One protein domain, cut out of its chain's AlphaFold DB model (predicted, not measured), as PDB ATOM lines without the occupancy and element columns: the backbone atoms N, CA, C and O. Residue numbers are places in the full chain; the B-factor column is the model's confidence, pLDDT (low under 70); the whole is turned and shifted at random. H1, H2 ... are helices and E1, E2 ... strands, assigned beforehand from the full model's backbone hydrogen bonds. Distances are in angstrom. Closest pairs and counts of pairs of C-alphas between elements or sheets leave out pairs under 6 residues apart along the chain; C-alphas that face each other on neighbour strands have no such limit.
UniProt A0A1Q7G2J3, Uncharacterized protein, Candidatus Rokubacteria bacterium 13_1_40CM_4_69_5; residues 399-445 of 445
ATOM      1  N   LEU A 399     -12.947  -3.260  23.905       83.06
ATOM      2  CA  LEU A 399     -12.570  -1.879  23.574       83.06
ATOM      3  C   LEU A 399     -12.043  -1.755  22.132       83.06
ATOM      4  O   LEU A 399     -11.159  -2.501  21.714       83.06
ATOM      5  N   ALA A 400     -12.537  -0.760  21.394       84.19
ATOM      6  CA  ALA A 400     -12.039  -0.374  20.077       84.19
ATOM      7  C   ALA A 400     -11.745   1.125  20.056       84.19
ATOM      8  O   ALA A 400     -12.567   1.936  20.484       84.19
ATOM      9  N   ARG A 401     -10.570   1.500  19.543       85.56
ATOM     10  CA  ARG A 401     -10.134   2.894  19.385       85.56
ATOM     11  C   ARG A 401      -9.577   3.088  17.982       85.56
ATOM     12  O   ARG A 401      -8.730   2.316  17.541       85.56
ATOM     13  N   LEU A 402     -10.044   4.128  17.309       85.56
ATOM     14  CA  LEU A 402      -9.564   4.559  16.004       85.56
ATOM     15  C   LEU A 402      -8.651   5.765  16.200       85.56
ATOM     16  O   LEU A 402      -9.043   6.758  16.818       85.56
ATOM     17  N   TRP A 403      -7.444   5.661  15.657       86.12
ATOM     18  CA  TRP A 403      -6.411   6.686  15.734       86.12
ATOM     19  C   TRP A 403      -6.044   7.143  14.327       86.12
ATOM     20  O   TRP A 403      -5.911   6.317  13.426       86.12
ATOM     21  N   VAL A 404      -5.876   8.450  14.146       86.19
ATOM     22  CA  VAL A 404      -5.428   9.056  12.888       86.19
ATOM     23  C   VAL A 404      -4.106   9.766  13.137       86.19
ATOM     24  O   VAL A 404      -3.953  10.482  14.128       86.19
ATOM     25  N   VAL A 405      -3.144   9.537  12.246       86.62
ATOM     26  CA  VAL A 405      -1.841  10.205  12.270       86.62
ATOM     27  C   VAL A 405      -2.013  11.658  11.827       86.62
ATOM     28  O   VAL A 405      -2.558  11.925  10.759       86.62
ATOM     29  N   ASP A 406      -1.519  12.590  12.636       86.06
ATOM     30  CA  ASP A 406      -1.268  13.981  12.264       86.06
ATOM     31  C   ASP A 406       0.245  14.143  12.049       86.06
ATOM     32  O   ASP A 406       1.010  14.370  12.990       86.06
ATOM     33  N   GLU A 407       0.688  13.972  10.799       82.06
ATOM     34  CA  GLU A 407       2.110  14.038  10.428       82.06
ATOM     35  C   GLU A 407       2.721  15.419  10.694       82.06
ATOM     36  O   GLU A 407       3.901  15.516  11.024       82.06
ATOM     37  N   ALA A 408       1.925  16.489  10.590       82.25
ATOM     38  CA  ALA A 408       2.399  17.851  10.814       82.25
ATOM     39  C   ALA A 408       2.703  18.107  12.295       82.25
ATOM     40  O   ALA A 408       3.666  18.802  12.621       82.25
ATOM     41  N   ALA A 409       1.895  17.536  13.190       82.44
ATOM     42  CA  ALA A 409       2.093  17.628  14.631       82.44
ATOM     43  C   ALA A 409       2.976  16.500  15.205       82.44
ATOM     44  O   ALA A 409       3.394  16.585  16.358       82.44
ATOM     45  N   GLY A 410       3.275  15.457  14.423       85.00
ATOM     46  CA  GLY A 410       4.060  14.305  14.869       85.00
ATOM     47  C   GLY A 410       3.348  13.452  15.926       85.00
ATOM     48  O   GLY A 410       4.007  12.826  16.761       85.00
ATOM     49  N   VAL A 411       2.009  13.441  15.917       87.88
ATOM     50  CA  VAL A 411       1.177  12.752  16.917       87.88
ATOM     51  C   VAL A 411       0.057  11.931  16.275       87.88
ATOM     52  O   VAL A 411      -0.371  12.175  15.155       87.88
ATOM     53  N   LEU A 412      -0.457  10.963  17.021       85.75
ATOM     54  CA  LEU A 412      -1.678  10.213  16.772       85.75
ATOM     55  C   LEU A 412      -2.816  10.816  17.581       85.75
ATOM     56  O   LEU A 412      -2.728  10.871  18.807       85.75
ATOM     57  N   ARG A 413      -3.909  11.191  16.919       87.69
ATOM     58  CA  ARG A 413      -5.136  11.652  17.578       87.69
ATOM     59  C   ARG A 413      -6.187  10.559  17.581       87.69
ATOM     60  O   ARG A 413      -6.443   9.936  16.550       87.69
ATOM     61  N   MET A 414      -6.824  10.342  18.727       85.06
ATOM     62  CA  MET A 414      -7.974   9.446  18.801       85.06
ATOM     63  C   MET A 414      -9.183  10.138  18.168       85.06
ATOM     64  O   MET A 414      -9.586  11.208  18.619       85.06
ATOM     65  N   VAL A 415      -9.761   9.535  17.131       85.81
ATOM     66  CA  VAL A 415     -10.891  10.120  16.388       85.81
ATOM     67  C   VAL A 415     -12.224   9.452  16.705       85.81
ATOM     68  O   VAL A 415     -13.261  10.086  16.560       85.81
ATOM     69  N   ALA A 416     -12.225   8.207  17.183       84.44
ATOM     70  CA  ALA A 416     -13.424   7.528  17.674       84.44
ATOM     71  C   ALA A 416     -13.052   6.383  18.625       84.44
ATOM     72  O   ALA A 416     -11.977   5.792  18.509       84.44
ATOM     73  N   TYR A 417     -13.949   6.039  19.550       85.94
ATOM     74  CA  TYR A 417     -13.810   4.852  20.392       85.94
ATOM     75  C   TYR A 417     -15.169   4.270  20.792       85.94
ATOM     76  O   TYR A 417     -16.177   4.977  20.828       85.94
ATOM     77  N   LYS A 418     -15.180   2.980  21.125       84.31
ATOM     78  CA  LYS A 418     -16.304   2.283  21.759       84.31
ATOM     79  C   LYS A 418     -15.784   1.289  22.791       84.31
ATOM     80  O   LYS A 418     -14.729   0.695  22.587       84.31
ATOM     81  N   THR A 419     -16.536   1.104  23.870       82.81
ATOM     82  CA  THR A 419     -16.273   0.119  24.928       82.81
ATOM     83  C   THR A 419     -17.573  -0.593  25.297       82.81
ATOM     84  O   THR A 419     -18.645   0.014  25.219       82.81
ATOM     85  N   ARG A 420     -17.488  -1.874  25.667       76.75
ATOM     86  CA  ARG A 420     -18.611  -2.646  26.229       76.75
ATOM     87  C   ARG A 420     -18.729  -2.497  27.743       76.75
ATOM     88  O   ARG A 420     -19.813  -2.711  28.278       76.75
ATOM     89  N   ASP A 421     -17.646  -2.105  28.408       69.12
ATOM     90  CA  ASP A 421     -17.620  -1.872  29.847       69.12
ATOM     91  C   ASP A 421     -17.788  -0.375  30.146       69.12
ATOM     92  O   ASP A 421     -16.981   0.463  29.734       69.12
ATOM     93  N   THR A 422     -18.865  -0.031  30.852       57.28
ATOM     94  CA  THR A 422     -19.172   1.342  31.273       57.28
ATOM     95  C   THR A 422     -18.323   1.811  32.452       57.28
ATOM     96  O   THR A 422     -18.345   3.000  32.748       57.28
ATOM     97  N   ALA A 423     -17.583   0.921  33.127       52.50
ATOM     98  CA  ALA A 423     -16.634   1.307  34.176       52.50
ATOM     99  C   ALA A 423     -15.334   1.911  33.611       52.50
ATOM    100  O   ALA A 423     -14.617   2.607  34.325       52.50
ATOM    101  N   ASP A 424     -15.070   1.691  32.319       48.59
ATOM    102  CA  ASP A 424     -13.897   2.175  31.584       48.59
ATOM    103  C   ASP A 424     -14.232   3.418  30.728       48.59
ATOM    104  O   ASP A 424     -13.573   3.732  29.728       48.59
ATOM    105  N   THR A 425     -15.298   4.150  31.097       49.03
ATOM    106  CA  THR A 425     -15.545   5.504  30.589       49.03
ATOM    107  C   THR A 425     -14.415   6.392  31.063       49.03
ATOM    108  O   THR A 425     -14.447   6.882  32.182       49.03
ATOM    109  N   VAL A 426     -13.419   6.542  30.199       50.84
ATOM    110  CA  VAL A 426     -12.313   7.501  30.178       50.84
ATOM    111  C   VAL A 426     -12.505   8.716  31.114       50.84
ATOM    112  O   VAL A 426     -12.706   9.840  30.662       50.84
ATOM    113  N   GLU A 427     -12.358   8.526  32.425       41.88
ATOM    114  CA  GLU A 427     -11.936   9.575  33.348       41.88
ATOM    115  C   GLU A 427     -10.414   9.690  33.173       41.88
ATOM    116  O   GLU A 427      -9.627   9.068  33.879       41.88
ATOM    117  N   GLY A 428      -9.987  10.436  32.145       51.94
ATOM    118  CA  GLY A 428      -8.595  10.895  32.004       51.94
ATOM    119  C   GLY A 428      -7.691  10.193  30.976       51.94
ATOM    120  O   GLY A 428      -6.474  10.342  31.042       51.94
ATOM    121  N   GLY A 429      -8.230   9.443  30.017       55.19
ATOM    122  CA  GLY A 429      -7.429   8.748  28.998       55.19
ATOM    123  C   GLY A 429      -6.912   9.659  27.884       55.19
ATOM    124  O   GLY A 429      -7.653  10.419  27.268       55.19
ATOM    125  N   VAL A 430      -5.616   9.529  27.625       61.12
ATOM    126  CA  VAL A 430      -4.824  10.231  26.610       61.12
ATOM    127  C   VAL A 430      -5.528  10.267  25.243       61.12
ATOM    128  O   VAL A 430      -5.806   9.222  24.655       61.12
ATOM    129  N   THR A 431      -5.784  11.471  24.724       72.12
ATOM    130  CA  THR A 431      -6.401  11.714  23.404       72.12
ATOM    131  C   THR A 431      -5.377  11.912  22.283       72.12
ATOM    132  O   THR A 431      -5.744  11.853  21.108       72.12
ATOM    133  N   GLU A 432      -4.104  12.119  22.634       79.38
ATOM    134  CA  GLU A 432      -2.994  12.350  21.703       79.38
ATOM    135  C   GLU A 432      -1.737  11.566  22.121       79.38
ATOM    136  O   GLU A 432      -1.317  11.648  23.273       79.38
ATOM    137  N   PHE A 433      -1.110  10.833  21.197       80.75
ATOM    138  CA  PHE A 433       0.139  10.089  21.430       80.75
ATOM    139  C   PHE A 433       1.251  10.533  20.474       80.75
ATOM    140  O   PHE A 433       0.994  10.611  19.279       80.75
ATOM    141  N   PRO A 434       2.499  10.752  20.922       81.88
ATOM    142  CA  PRO A 434       3.622  10.971  20.009       81.88
ATOM    143  C   PRO A 434       3.885   9.760  19.103       81.88
ATOM    144  O   PRO A 434       3.761   8.610  19.537       81.88
ATOM    145  N   LEU A 435       4.303  10.010  17.860       78.88
ATOM    146  CA  LEU A 435       4.763   8.947  16.960       78.88
ATOM    147  C   LEU A 435       5.957   8.193  17.573       78.88
ATOM    148  O   LEU A 435       6.831   8.792  18.201       78.88
ATOM    149  N   GLY A 436       5.976   6.863  17.432       74.56
ATOM    150  CA  GLY A 436       6.993   5.990  18.030       74.56
ATOM    151  C   GLY A 436       6.837   5.720  19.537       74.56
ATOM    152  O   GLY A 436       7.652   4.990  20.104       74.56
ATOM    153  N   GLN A 437       5.808   6.262  20.210       74.38
ATOM    154  CA  GLN A 437       5.521   5.973  21.623       74.38
ATOM    155  C   GLN A 437       4.266   5.114  21.833       74.38
ATOM    156  O   GLN A 437       3.206   5.347  21.255       74.38
ATOM    157  N   GLY A 438       4.374   4.142  22.745       72.25
ATOM    158  CA  GLY A 438       3.298   3.201  23.060       72.25
ATOM    159  C   GLY A 438       3.019   2.206  21.929       72.25
ATOM    160  O   GLY A 438       3.598   2.288  20.851       72.25
ATOM    161  N   VAL A 439       2.115   1.252  22.175       70.88
ATOM    162  CA  VAL A 439       1.775   0.200  21.194       70.88
ATOM    163  C   VAL A 439       1.227   0.804  19.901       70.88
ATOM    164  O   VAL A 439       1.581   0.358  18.819       70.88
ATOM    165  N   VAL A 440       0.403   1.851  20.003       73.31
ATOM    166  CA  VAL A 440      -0.192   2.501  18.828       73.31
ATOM    167  C   VAL A 440       0.853   3.316  18.064       73.31
ATOM    168  O   VAL A 440       0.925   3.185  16.852       73.31
ATOM    169  N   GLY A 441       1.706   4.093  18.745       71.94
ATOM    170  CA  GLY A 441       2.761   4.879  18.096       71.94
ATOM    171  C   GLY A 441       3.842   4.038  17.423       71.94
ATOM    172  O   GLY A 441       4.394   4.499  16.432       71.94
ATOM    173  N   TRP A 442       4.100   2.820  17.915       74.50
ATOM    174  CA  TRP A 442       5.052   1.869  17.322       74.50
ATOM    175  C   TRP A 442       4.567   1.219  16.024       74.50
ATOM    176  O   TRP A 442       5.376   0.839  15.189       74.50
ATOM    177  N   VAL A 443       3.256   1.033  15.859       75.44
ATOM    178  CA  VAL A 443       2.689   0.354  14.675       75.44
ATOM    179  C   VAL A 443       2.729   1.247  13.428       75.44
ATOM    180  O   VAL A 443       2.666   0.748  12.308       75.44
ATOM    181  N   VAL A 444       2.824   2.562  13.621       72.62
ATOM    182  CA  VAL A 444       2.781   3.593  12.565       72.62
ATOM    183  C   VAL A 444       4.109   4.335  12.382       72.62
ATOM    184  O   VAL A 444       4.198   5.179  11.494       72.62
ATOM    185  N   SER A 445       5.121   4.027  13.200       60.59
ATOM    186  CA  SER A 445       6.525   4.443  13.035       60.59
ATOM    187  C   SER A 445       7.310   3.404  12.250       60.59
ATOM    188  O   SER A 445       8.108   3.808  11.378       60.59
TER     189      SER A 445
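Overview. This is residues 399 to 445 of the 445 residues of an uncharacterized protein of Candidatus Rokubacteria bacterium 13_1_40CM_4_69_5 (UniProt A0A1Q7G2J3). A long hairpin of strands E1 and E2 has a short third strand, E3, beside one end of E2, where helix H1 only grazes the sheet. A loop, residues 420 to 431, folds back from the hairpin's other end. The 47 printed residues, class mixed, hold three named strands, then one named helix; sheet E1 - E2 - E3 is a meander, each strand the antiparallel neighbour of the one before. It is only just compact, close to loose, with radius of gyration of the C-alphas 11.4 A, spanning 33 by 17 by 15 A.

Arrangement. Start at E2, residues 411 to 419, which bends by 59 degrees at residue 416. E1, residues 399 to 406, is antiparallel to it at 160 degrees; N 402 and O 416 are within hydrogen-bond range, 2.8 A. E3, residues 432 to 434, forms a hairpin with E2; N 412 and O 433 are 2.7 A apart. Residues 440 to 442 of H1, residues 438 to 443, graze the sheet; the closest C-alphas of E3 and H1 are Pro 434 and Gly 441, 6.4 A. Every O i to N i+4 pair in H1 is within hydrogen-bond range.

Along the chain. Find C-alpha 399 at (-12.570, -1.879, 23.574); E1 runs 22.5 A from there, E2 23.0 A. H1 ends at C-alpha 443, (2.689, 0.354, 14.675).

Size, cuts and confidence. The printed part has no cut; the E2 to E3 link is long. Residues 421 to 430 and 445 have pLDDT under 70.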